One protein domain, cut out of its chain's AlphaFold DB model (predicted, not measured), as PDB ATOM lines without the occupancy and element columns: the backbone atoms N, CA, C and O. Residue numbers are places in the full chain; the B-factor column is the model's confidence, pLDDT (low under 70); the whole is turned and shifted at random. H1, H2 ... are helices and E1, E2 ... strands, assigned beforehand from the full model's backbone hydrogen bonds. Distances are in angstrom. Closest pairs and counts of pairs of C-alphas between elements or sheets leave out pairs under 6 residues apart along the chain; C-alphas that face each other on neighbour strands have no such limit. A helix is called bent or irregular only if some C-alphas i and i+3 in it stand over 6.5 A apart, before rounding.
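Overview. This is residues 8 to 98 of the 99 residues of an uncharacterized protein of Phytoactinopolyspora mesophila (UniProt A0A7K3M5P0). A long helix, H2, runs alongside a two-stranded hairpin, E1 and E2, in a narrow body, with H1 near one end of it. Beyond the other end of this body, past H4, an arm, residues 80 to 98, sticks out and holds H5. The printed part has 91 residues, with named elements in the order H1 H2 H3 E1 E2 H4 H5; the sheet, E1 - E2, is antiparallel and the class is mixed, helices and strands. The whole is extended, with a radius of gyration of the C-alphas of 21.4 A and spans of 74 by 29 by 15 A.

Along the chain. H1 is residues 8 to 15, beginning at C-alpha 8 (144.044, 200.928, 87.242). H2, residues 20 to 38, is 27.4 A long, and H3 is residues 46 to 49. E1, residues 51 to 58, is 21.2 A long; E2, residues 63 to 69, is 20.1 A long. H4 is residues 75 to 81. H5, residues 89 to 96, ends at C-alpha 96 (153.141, 250.589, 141.666); it is only just irregular, with C-alphas 89 and 92 6.52 A apart.

Arrangement. H1 and H2 touch only at the corner, with residues 20 to 22 of H2 alone; their closest C-alphas, Thr 14 and Ala 21, are 5.3 A apart. They run the same way at a shallow tilt of 6 degrees. The closest C-alphas of H2 and E2, Gln 33 and Val 67, are 6.0 A apart. E1 and E2 form a hairpin, antiparallel at 159 degrees, with N 54 and O 66 within hydrogen-bond range at 2.8 A. H2 and H3 are close but not clearly touching, the C-alphas of Val 37 and Arg 48 being 5.8 A apart. H4 and H5 are apart. Every O i to N i+4 pair is within hydrogen-bond range in H1, H2 and H4, and 3 of 4 in H5; H3 is too short for such a pair.

Size, cuts and confidence. The C-alphas of Asp 8 and Arg 98, the two farthest apart, are 75.6 A apart. The printed part has no cut and no long link. Its mean pLDDT is 84.5; residues 81 to 90 and residue 98 are under 70.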
ATOM      1  N   ASP A   8     144.441 199.533  87.026       83.50
ATOM      2  CA  ASP A   8     144.044 200.928  87.242       83.50
ATOM      3  C   ASP A   8     143.201 201.090  88.507       83.50
ATOM      4  O   ASP A   8     143.379 202.050  89.259       83.50
ATOM      5  N   ALA A   9     142.313 200.131  88.782       82.19
ATOM      6  CA  ALA A   9     141.560 200.101  90.032       82.19
ATOM      7  C   ALA A   9     142.497 199.926  91.237       82.19
ATOM      8  O   ALA A   9     142.319 200.592  92.256       82.19
ATOM      9  N   PHE A  10     143.524 199.082  91.104       82.81
ATOM     10  CA  PHE A  10     144.545 198.916  92.135       82.81
ATOM     11  C   PHE A  10     145.353 200.200  92.346       82.81
ATOM     12  O   PHE A  10     145.473 200.654  93.482       82.81
ATOM     13  N   ARG A  11     145.813 200.845  91.266       82.31
ATOM     14  CA  ARG A  11     146.546 202.117  91.340       82.31
ATOM     15  C   ARG A  11     145.727 203.187  92.064       82.31
ATOM     16  O   ARG A  11     146.220 203.804  92.997       82.31
ATOM     17  N   ARG A  12     144.443 203.345  91.726       81.25
ATOM     18  CA  ARG A  12     143.543 204.281  92.432       81.25
ATOM     19  C   ARG A  12     143.409 203.974  93.924       81.25
ATOM     20  O   ARG A  12     143.265 204.882  94.726       81.25
ATOM     21  N   LEU A  13     143.468 202.710  94.333       82.75
ATOM     22  CA  LEU A  13     143.408 202.362  95.754       82.75
ATOM     23  C   LEU A  13     144.700 202.716  96.504       82.75
ATOM     24  O   LEU A  13     144.628 203.065  97.685       82.75
ATOM     25  N   THR A  14     145.857 202.604  95.844       82.50
ATOM     26  CA  THR A  14     147.177 202.722  96.481       82.50
ATOM     27  C   THR A  14     147.820 204.097  96.347       82.50
ATOM     28  O   THR A  14     148.545 204.499  97.253       82.50
ATOM     29  N   THR A  15     147.576 204.815  95.249       84.69
ATOM     30  CA  THR A  15     148.260 206.079  94.926       84.69
ATOM     31  C   THR A  15     147.327 207.280  94.785       84.69
ATOM     32  O   THR A  15     147.813 208.394  94.611       84.69
ATOM     33  N   ASP A  16     146.008 207.109  94.913       85.81
ATOM     34  CA  ASP A  16     145.084 208.242  95.030       85.81
ATOM     35  C   ASP A  16     145.042 208.745  96.487       85.81
ATOM     36  O   ASP A  16     144.767 207.952  97.399       85.81
ATOM     37  N   PRO A  17     145.263 210.047  96.748       84.00
ATOM     38  CA  PRO A  17     145.116 210.621  98.084       84.00
ATOM     39  C   PRO A  17     143.726 210.424  98.697       84.00
ATOM     40  O   PRO A  17     143.592 210.307  99.915       84.00
ATOM     41  N   SER A  18     142.692 210.380  97.855       86.25
ATOM     42  CA  SER A  18     141.310 210.129  98.264       86.25
ATOM     43  C   SER A  18     141.011 208.641  98.473       86.25
ATOM     44  O   SER A  18     140.029 208.298  99.140       86.25
ATOM     45  N   GLY A  19     141.885 207.762  97.971       86.31
ATOM     46  CA  GLY A  19     141.810 206.321  98.144       86.31
ATOM     47  C   GLY A  19     142.079 205.874  99.590       86.31
ATOM     48  O   GLY A  19     142.616 206.630 100.406       86.31
ATOM     49  N   PRO A  20     141.743 204.621  99.947       88.00
ATOM     50  CA  PRO A  20     141.862 204.127 101.321       88.00
ATOM     51  C   PRO A  20     143.295 204.170 101.869       88.00
ATOM     52  O   PRO A  20     143.493 204.434 103.057       88.00
ATOM     53  N   ALA A  21     144.296 203.919 101.016       87.19
ATOM     54  CA  ALA A  21     145.702 204.020 101.398       87.19
ATOM     55  C   ALA A  21     146.107 205.479 101.659       87.19
ATOM     56  O   ALA A  21     146.706 205.762 102.698       87.19
ATOM     57  N   GLY A  22     145.707 206.404 100.779       89.19
ATOM     58  CA  GLY A  22     145.946 207.842 100.930       89.19
ATOM     59  C   GLY A  22     145.321 208.419 102.202       89.19
ATOM     60  O   GLY A  22     145.999 209.095 102.975       89.19
ATOM     61  N   GLN A  23     144.070 208.063 102.507       91.00
ATOM     62  CA  GLN A  23     143.403 208.512 103.736       91.00
ATOM     63  C   GLN A  23     144.089 207.997 105.008       91.00
ATOM     64  O   GLN A  23     144.240 208.737 105.984       91.00
ATOM     65  N   ARG A  24     144.538 206.733 105.007       92.31
ATOM     66  CA  ARG A  24     145.315 206.181 106.126       92.31
ATOM     67  C   ARG A  24     146.663 206.876 106.262       92.31
ATOM     68  O   ARG A  24     147.041 207.225 107.378       92.31
ATOM     69  N   LEU A  25     147.354 207.116 105.150       92.62
ATOM     70  CA  LEU A  25     148.617 207.844 105.136       92.62
ATOM     71  C   LEU A  25     148.446 209.246 105.733       92.62
ATOM     72  O   LEU A  25     149.188 209.602 106.644       92.62
ATOM     73  N   LEU A  26     147.415 209.995 105.331       93.38
ATOM     74  CA  LEU A  26     147.116 211.316 105.891       93.38
ATOM     75  C   LEU A  26     146.899 211.276 107.413       93.38
ATOM     76  O   LEU A  26     147.361 212.163 108.133       93.38
ATOM     77  N   ALA A  27     146.228 210.242 107.928       94.38
ATOM     78  CA  ALA A  27     146.054 210.074 109.369       94.38
ATOM     79  C   ALA A  27     147.397 209.877 110.096       94.38
ATOM     80  O   ALA A  27     147.597 210.444 111.173       94.38
ATOM     81  N   TYR A  28     148.336 209.127 109.511       95.50
ATOM     82  CA  TYR A  28     149.693 209.000 110.050       95.50
ATOM     83  C   TYR A  28     150.473 210.311 109.959       95.50
ATOM     84  O   TYR A  28     151.098 210.709 110.938       95.50
ATOM     85  N   VAL A  29     150.382 211.025 108.840       96.69
ATOM     86  CA  VAL A  29     151.059 212.317 108.646       96.69
ATOM     87  C   VAL A  29     150.597 213.343 109.682       96.69
ATOM     88  O   VAL A  29     151.426 214.023 110.279       96.69
ATOM     89  N   ARG A  30     149.299 213.393 110.004       96.56
ATOM     90  CA  ARG A  30     148.775 214.239 111.096       96.56
ATOM     91  C   ARG A  30     149.361 213.880 112.461       96.56
ATOM     92  O   ARG A  30     149.620 214.771 113.265       96.56
ATOM     93  N   ARG A  31     149.605 212.593 112.733       97.12
ATOM     94  CA  ARG A  31     150.283 212.163 113.970       97.12
ATOM     95  C   ARG A  31     151.744 212.601 113.987       97.12
ATOM     96  O   ARG A  31     152.213 213.058 115.023       97.12
ATOM     97  N   VAL A  32     152.434 212.507 112.852       96.94
ATOM     98  CA  VAL A  32     153.811 213.001 112.710       96.94
ATOM     99  C   VAL A  32     153.864 214.515 112.922       96.94
ATOM    100  O   VAL A  32     154.703 214.978 113.685       96.94
ATOM    101  N   GLN A  33     152.933 215.280 112.344       97.25
ATOM    102  CA  GLN A  33     152.826 216.722 112.585       97.25
ATOM    103  C   GLN A  33     152.593 217.028 114.068       97.25
ATOM    104  O   GLN A  33     153.282 217.871 114.634       97.25
ATOM    105  N   ALA A  34     151.661 216.329 114.720       95.88
ATOM    106  CA  ALA A  34     151.394 216.521 116.143       95.88
ATOM    107  C   ALA A  34     152.631 216.220 117.008       95.88
ATOM    108  O   ALA A  34     152.925 216.971 117.937       95.88
ATOM    109  N   ALA A  35     153.383 215.166 116.679       96.25
ATOM    110  CA  ALA A  35     154.638 214.839 117.347       96.25
ATOM    111  C   ALA A  35     155.716 215.907 117.101       96.25
ATOM    112  O   ALA A  35     156.372 216.327 118.049       96.25
ATOM    113  N   ALA A  36     155.852 216.399 115.865       95.19
ATOM    114  CA  ALA A  36     156.777 217.477 115.519       95.19
ATOM    115  C   ALA A  36     156.463 218.759 116.308       95.19
ATOM    116  O   ALA A  36     157.350 219.339 116.931       95.19
ATOM    117  N   VAL A  37     155.183 219.140 116.367       95.00
ATOM    118  CA  VAL A  37     154.683 220.254 117.182       95.00
ATOM    119  C   VAL A  37     155.003 220.037 118.660       95.00
ATOM    120  O   VAL A  37     155.527 220.942 119.299       95.00
ATOM    121  N   ALA A  38     154.737 218.850 119.210       93.81
ATOM    122  CA  ALA A  38     155.032 218.527 120.606       93.81
ATOM    123  C   ALA A  38     156.535 218.552 120.929       93.81
ATOM    124  O   ALA A  38     156.904 218.912 122.041       93.81
ATOM    125  N   SER A  39     157.384 218.202 119.963       90.94
ATOM    126  CA  SER A  39     158.845 218.236 120.092       90.94
ATOM    127  C   SER A  39     159.468 219.612 119.845       90.94
ATOM    128  O   SER A  39     160.685 219.758 119.964       90.94
ATOM    129  N   ALA A  40     158.665 220.614 119.471       91.62
ATOM    130  CA  ALA A  40     159.169 221.960 119.252       91.62
ATOM    131  C   ALA A  40     159.813 222.501 120.544       91.62
ATOM    132  O   ALA A  40     159.265 222.303 121.626       91.62
ATOM    133  N   PRO A  41     160.935 223.240 120.454       87.81
ATOM    134  CA  PRO A  41     161.639 223.774 121.625       87.81
ATOM    135  C   PRO A  41     160.857 224.868 122.368       87.81
ATOM    136  O   PRO A  41     161.321 225.372 123.385       87.81
ATOM    137  N   VAL A  42     159.694 225.269 121.847       84.94
ATOM    138  CA  VAL A  42     158.850 226.328 122.394       84.94
ATOM    139  C   VAL A  42     157.438 225.815 122.640       84.94
ATOM    140  O   VAL A  42     156.859 225.114 121.805       84.94
ATOM    141  N   ASP A  43     156.848 226.243 123.754       83.81
ATOM    142  CA  ASP A  43     155.465 225.904 124.110       83.81
ATOM    143  C   ASP A  43     154.441 226.670 123.259       83.81
ATOM    144  O   ASP A  43     153.324 226.208 123.026       83.81
ATOM    145  N   SER A  44     154.822 227.849 122.757       82.88
ATOM    146  CA  SER A  44     153.981 228.718 121.931       82.88
ATOM    147  C   SER A  44     154.812 229.561 120.957       82.88
ATOM    148  O   SER A  44     156.038 229.628 121.052       82.88
ATOM    149  N   GLY A  45     154.137 230.213 120.007       85.75
ATOM    150  CA  GLY A  45     154.747 231.188 119.103       85.75
ATOM    151  C   GLY A  45     154.973 230.686 117.678       85.75
ATOM    152  O   GLY A  45     154.510 229.613 117.289       85.75
ATOM    153  N   ARG A  46     155.686 231.511 116.899       88.56
ATOM    154  CA  ARG A  46     155.742 231.412 115.433       88.56
ATOM    155  C   ARG A  46     156.266 230.066 114.931       88.56
ATOM    156  O   ARG A  46     155.619 229.473 114.081       88.56
ATOM    157  N   LEU A  47     157.375 229.562 115.486       90.12
ATOM    158  CA  LEU A  47     157.944 228.270 115.079       90.12
ATOM    159  C   LEU A  47     156.918 227.139 115.217       90.12
ATOM    160  O   LEU A  47     156.708 226.374 114.285       90.12
ATOM    161  N   ARG A  48     156.258 227.048 116.376       91.94
ATOM    162  CA  ARG A  48     155.305 225.971 116.661       91.94
ATOM    163  C   ARG A  48     154.061 226.061 115.774       91.94
ATOM    164  O   ARG A  48     153.572 225.029 115.328       91.94
ATOM    165  N   SER A  49     153.567 227.272 115.500       91.88
ATOM    166  CA  SER A  49     152.423 227.489 114.600       91.88
ATOM    167  C   SER A  49     152.733 227.245 113.123       91.88
ATOM    168  O   SER A  49     151.813 227.057 112.336       91.88
ATOM    169  N   ASP A  50     154.008 227.270 112.747       94.19
ATOM    170  CA  ASP A  50     154.457 227.185 111.358       94.19
ATOM    171  C   ASP A  50     154.817 225.752 110.920       94.19
ATOM    172  O   ASP A  50     155.102 225.502 109.750       94.19
ATOM    173  N   ILE A  51     154.747 224.784 111.842       95.44
ATOM    174  CA  ILE A  51     154.863 223.358 111.521       95.44
ATOM    175  C   ILE A  51     153.598 222.912 110.782       95.44
ATOM    176  O   ILE A  51     152.538 222.685 111.379       95.44
ATOM    177  N   THR A  52     153.716 222.757 109.471       95.88
ATOM    178  CA  THR A  52     152.607 222.449 108.566       95.88
ATOM    179  C   THR A  52     152.868 221.169 107.774       95.88
ATOM    180  O   THR A  52     153.985 220.649 107.730       95.88
ATOM    181  N   ILE A  53     151.797 220.619 107.201       96.44
ATOM    182  CA  ILE A  53     151.864 219.491 106.271       96.44
ATOM    183  C   ILE A  53     151.842 220.069 104.858       96.44
ATOM    184  O   ILE A  53     150.904 220.780 104.509       96.44
ATOM    185  N   ASP A  54     152.841 219.717 104.063       94.56
ATOM    186  CA  ASP A  54     152.938 220.002 102.635       94.56
ATOM    187  C   ASP A  54     152.668 218.718 101.823       94.56
ATOM    188  O   ASP A  54     153.137 217.629 102.179       94.56
ATOM    189  N   GLY A  55     151.871 218.829 100.760       90.88
ATOM    190  CA  GLY A  55     151.373 217.712  99.946       90.88
ATOM    191  C   GLY A  55     149.840 217.536  99.963       90.88
ATOM    192  O   GLY A  55     149.116 218.376 100.504       90.88
ATOM    193  N   PRO A  56     149.309 216.434  99.393       90.19
ATOM    194  CA  PRO A  56     150.048 215.297  98.838       90.19
ATOM    195  C   PRO A  56     150.781 215.640  97.540       90.19
ATOM    196  O   PRO A  56     150.201 216.234  96.636       90.19
ATOM    197  N   ASP A  57     152.022 215.179  97.433       91.19
ATOM    198  CA  ASP A  57     152.728 215.051  96.159       91.19
ATOM    199  C   ASP A  57     152.495 213.636  95.616       91.19
ATOM    200  O   ASP A  57     152.778 212.642  96.297       91.19
ATOM    201  N   VAL A  58     151.908 213.541  94.423       88.19
ATOM    202  CA  VAL A  58     151.498 212.274  93.808       88.19
ATOM    203  C   VAL A  58     152.435 211.973  92.647       88.19
ATOM    204  O   VAL A  58     152.300 212.518  91.552       88.19
ATOM    205  N   GLY A  59     153.384 211.078  92.899       82.06
ATOM    206  CA  GLY A  59     154.220 210.473  91.871       82.06
ATOM    207  C   GLY A  59     153.519 209.297  91.191       82.06
ATOM    208  O   GLY A  59     152.448 208.858  91.605       82.06
ATOM    209  N   THR A  60     154.159 208.744  90.160       78.69
ATOM    210  CA  THR A  60     153.623 207.624  89.368       78.69
ATOM    211  C   THR A  60     153.207 206.423  90.227       78.69
ATOM    212  O   THR A  60     152.154 205.846  89.970       78.69
ATOM    213  N   ASP A  61     153.975 206.115  91.279       79.88
ATOM    214  CA  ASP A  61     153.755 204.955  92.157       79.88
ATOM    215  C   ASP A  61     153.783 205.305  93.658       79.88
ATOM    216  O   ASP A  61     153.911 204.429  94.514       79.88
ATOM    217  N   SER A  62     153.685 206.588  94.015       83.94
ATOM    218  CA  SER A  62     153.866 207.024  95.404       83.94
ATOM    219  C   SER A  62     153.041 208.254  95.750       83.94
ATOM    220  O   SER A  62     152.987 209.198  94.969       83.94
ATOM    221  N   ILE A  63     152.505 208.284  96.969       89.56
ATOM    222  CA  ILE A  63     152.006 209.507  97.603       89.56
ATOM    223  C   ILE A  63     153.008 209.909  98.676       89.56
ATOM    224  O   ILE A  63     153.315 209.110  99.563       89.56
ATOM    225  N   THR A  64     153.477 211.150  98.626       91.50
ATOM    226  CA  THR A  64     154.387 211.703  99.628       91.50
ATOM    227  C   THR A  64     153.758 212.914 100.301       91.50
ATOM    228  O   THR A  64     153.116 213.744  99.662       91.50
ATOM    229  N   TYR A  65     153.973 213.026 101.607       94.56
ATOM    230  CA  TYR A  65     153.700 214.228 102.385       94.56
ATOM    231  C   TYR A  65     154.987 214.657 103.079       94.56
ATOM    232  O   TYR A  65     155.793 213.813 103.474       94.56
ATOM    233  N   LYS A  66     155.158 215.960 103.272       95.44
ATOM    234  CA  LYS A  66     156.263 216.532 104.038       95.44
ATOM    235  C   LYS A  66     155.692 217.252 105.254       95.44
ATOM    236  O   LYS A  66     154.681 217.934 105.153       95.44
ATOM    237  N   VAL A  67     156.327 217.088 106.408       95.75
ATOM    238  CA  VAL A  67     156.040 217.899 107.599       95.75
ATOM    239  C   VAL A  67     157.205 218.859 107.752       95.75
ATOM    240  O   VAL A  67     158.336 218.414 107.941       95.75
ATOM    241  N   VAL A  68     156.942 220.156 107.615       94.50
ATOM    242  CA  VAL A  68     157.979 221.191 107.525       94.50
ATOM    243  C   VAL A  68     157.650 222.373 108.427       94.50
ATOM    244  O   VAL A  68     156.483 222.647 108.693       94.50
ATOM    245  N   ALA A  69     158.686 223.075 108.877       92.94
ATOM    246  CA  ALA A  69     158.583 224.421 109.430       92.94
ATOM    247  C   ALA A  69     159.355 225.360 108.497       92.94
ATOM    248  O   ALA A  69     160.507 225.079 108.171       92.94
ATOM    249  N   ASN A  70     158.726 226.446 108.061       87.69
ATOM    250  CA  ASN A  70     159.297 227.418 107.124       87.69
ATOM    251  C   ASN A  70     159.983 228.598 107.835       87.69
ATOM    252  O   ASN A  70     160.588 229.457 107.202       87.69
ATOM    253  N   THR A  71     159.851 228.678 109.155       88.06
ATOM    254  CA  THR A  71     160.385 229.752 109.979       88.06
ATOM    255  C   THR A  71     161.822 229.445 110.359       88.06
ATOM    256  O   THR A  71     162.089 228.487 111.086       88.06
ATOM    257  N   ASP A  72     162.726 230.340 109.969       82.62
ATOM    258  CA  ASP A  72     164.109 230.338 110.435       82.62
ATOM    259  C   ASP A  72     164.165 230.672 111.930       82.62
ATOM    260  O   ASP A  72     164.051 231.825 112.356       82.62
ATOM    261  N   TYR A  73     164.299 229.636 112.757       82.75
ATOM    262  CA  TYR A  73     164.338 229.785 114.205       82.75
ATOM    263  C   TYR A  73     165.771 229.872 114.730       82.75
ATOM    264  O   TYR A  73     166.546 228.917 114.668       82.75
ATOM    265  N   ALA A  74     166.114 231.015 115.320       83.56
ATOM    266  CA  ALA A  74     167.424 231.250 115.913       83.56
ATOM    267  C   ALA A  74     167.554 230.581 117.297       83.56
ATOM    268  O   ALA A  74     167.475 231.237 118.340       83.56
ATOM    269  N   ILE A  75     167.797 229.267 117.309       80.31
ATOM    270  CA  ILE A  75     167.919 228.463 118.538       80.31
ATOM    271  C   ILE A  75     168.993 228.989 119.506       80.31
ATOM    272  O   ILE A  75     168.824 228.915 120.721       80.31
ATOM    273  N   PHE A  76     170.079 229.574 118.992       76.75
ATOM    274  CA  PHE A  76     171.160 230.122 119.816       76.75
ATOM    275  C   PHE A  76     170.754 231.383 120.575       76.75
ATOM    276  O   PHE A  76     171.210 231.581 121.697       76.75
ATOM    277  N   ILE A  77     169.864 232.204 120.007       75.12
ATOM    278  CA  ILE A  77     169.311 233.365 120.713       75.12
ATOM    279  C   ILE A  77     168.397 232.867 121.826       75.12
ATOM    280  O   ILE A  77     168.569 233.258 122.976       75.12
ATOM    281  N   HIS A  78     167.496 231.936 121.507       74.44
ATOM    282  CA  HIS A  78     166.596 231.337 122.489       74.44
ATOM    283  C   HIS A  78     167.357 230.716 123.673       74.44
ATOM    284  O   HIS A  78     167.110 231.064 124.828       74.44
ATOM    285  N   ASN A  79     168.351 229.871 123.391       75.88
ATOM    286  CA  ASN A  79     169.165 229.231 124.422       75.88
ATOM    287  C   ASN A  79     170.102 230.213 125.143       75.88
ATOM    288  O   ASN A  79     170.338 230.047 126.335       75.88
ATOM    289  N   GLY A  80     170.607 231.248 124.467       70.56
ATOM    290  CA  GLY A  80     171.403 232.308 125.096       70.56
ATOM    291  C   GLY A  80     170.585 233.148 126.078       70.56
ATOM    292  O   GLY A  80     171.079 233.525 127.136       70.56
ATOM    293  N   THR A  81     169.300 233.365 125.782       65.62
ATOM    294  CA  THR A  81     168.356 234.026 126.694       65.62
ATOM    295  C   THR A  81     167.822 233.116 127.800       65.62
ATOM    296  O   THR A  81     167.226 233.615 128.746       65.62
ATOM    297  N   ARG A  82     168.060 231.797 127.740       65.31
ATOM    298  CA  ARG A  82     167.559 230.826 128.732       65.31
ATOM    299  C   ARG A  82     168.048 231.108 130.156       65.31
ATOM    300  O   ARG A  82     167.343 230.787 131.105       65.31
ATOM    301  N   TYR A  83     169.253 231.661 130.296       66.81
ATOM    302  CA  TYR A  83     169.855 232.016 131.588       66.81
ATOM    303  C   TYR A  83     169.660 233.489 131.962       66.81
ATOM    304  O   TYR A  83     170.168 233.933 132.987       66.81
ATOM    305  N   ILE A  84     168.969 234.260 131.122       67.06
ATOM    306  CA  ILE A  84     168.634 235.647 131.417       67.06
ATOM    307  C   ILE A  84     167.317 235.631 132.183       67.06
ATOM    308  O   ILE A  84     166.322 235.093 131.696       67.06
ATOM    309  N   ASP A  85     167.300 236.240 133.367       65.50
ATOM    310  CA  ASP A  85     166.060 236.427 134.110       65.50
ATOM    311  C   ASP A  85     165.065 237.211 133.252       65.50
ATOM    312  O   ASP A  85     165.324 238.341 132.821       65.50
ATOM    313  N   GLY A  86     163.903 236.606 133.001       66.62
ATOM    314  CA  GLY A  86     162.799 237.308 132.371       66.62
ATOM    315  C   GLY A  86     162.445 238.523 133.223       66.62
ATOM    316  O   GLY A  86     162.214 238.386 134.420       66.62
ATOM    317  N   ARG A  87     162.405 239.715 132.619       66.88
ATOM    318  CA  ARG A  87     161.860 240.928 133.245       66.88
ATOM    319  C   ARG A  87     160.419 241.098 132.773       66.88
ATOM    320  O   ARG A  87     160.213 241.631 131.681       66.88
ATOM    321  N   PRO A  88     159.410 240.619 133.518       69.94
ATOM    322  CA  PRO A  88     158.034 240.751 133.086       69.94
ATOM    323  C   PRO A  88     157.649 242.225 133.228       69.94
ATOM    324  O   PRO A  88     157.661 242.784 134.321       69.94
ATOM    325  N   PHE A  89     157.295 242.859 132.114       69.06
ATOM    326  CA  PHE A  89     156.943 244.284 132.046       69.06
ATOM    327  C   PHE A  89     155.773 244.675 132.971       69.06
ATOM    328  O   PHE A  89     155.621 245.839 133.328       69.06
ATOM    329  N   LEU A  90     154.954 243.703 133.387       68.56
ATOM    330  CA  LEU A  90     153.833 243.901 134.309       68.56
ATOM    331  C   LEU A  90     154.221 243.845 135.790       68.56
ATOM    332  O   LEU A  90     153.433 244.277 136.627       68.56
ATOM    333  N   THR A  91     155.400 243.326 136.147       71.75
ATOM    334  CA  THR A  91     155.786 243.181 137.559       71.75
ATOM    335  C   THR A  91     155.973 244.538 138.228       71.75
ATOM    336  O   THR A  91     155.532 244.725 139.362       71.75
ATOM    337  N   ASP A  92     156.547 245.504 137.512       70.50
ATOM    338  CA  ASP A  92     156.761 246.856 138.033       70.50
ATOM    339  C   ASP A  92     155.444 247.645 138.120       70.50
ATOM    340  O   ASP A  92     155.188 248.313 139.122       70.50
ATOM    341  N   ALA A  93     154.551 247.480 137.138       71.44
ATOM    342  CA  ALA A  93     153.218 248.091 137.148       71.44
ATOM    343  C   ALA A  93     152.316 247.544 138.276       71.44
ATOM    344  O   ALA A  93     151.561 248.291 138.901       71.44
ATOM    345  N   LEU A  94     152.416 246.247 138.586       73.19
ATOM    346  CA  LEU A  94     151.714 245.629 139.719       73.19
ATOM    347  C   LEU A  94     152.261 246.097 141.072       73.19
ATOM    348  O   LEU A  94     151.510 246.216 142.039       73.19
ATOM    349  N   ARG A  95     153.568 246.371 141.160       73.50
ATOM    350  CA  ARG A  95     154.171 246.941 142.373       73.50
ATOM    351  C   ARG A  95     153.746 248.390 142.598       73.50
ATOM    352  O   ARG A  95     153.560 248.766 143.748       73.50
ATOM    353  N   SER A  96     153.541 249.179 141.540       73.19
ATOM    354  CA  SER A  96     153.141 250.589 141.666       73.19
ATOM    355  C   SER A  96     151.660 250.802 142.004       73.19
ATOM    356  O   SER A  96     151.277 251.915 142.344       73.19
ATOM    357  N   THR A  97     150.812 249.777 141.872       71.19
ATOM    358  CA  THR A  97     149.357 249.865 142.108       71.19
ATOM    359  C   THR A  97     148.925 249.401 143.500       71.19
ATOM    360  O   THR A  97     147.771 249.604 143.873       71.19
ATOM    361  N   ARG A  98     149.831 248.821 144.299       56.88
ATOM    362  CA  ARG A  98     149.596 248.570 145.728       56.88
ATOM    363  C   ARG A  98     149.891 249.842 146.529       56.88
ATOM    364  O   ARG A  98     151.034 250.061 146.923       56.88
TER     365      ARG A  98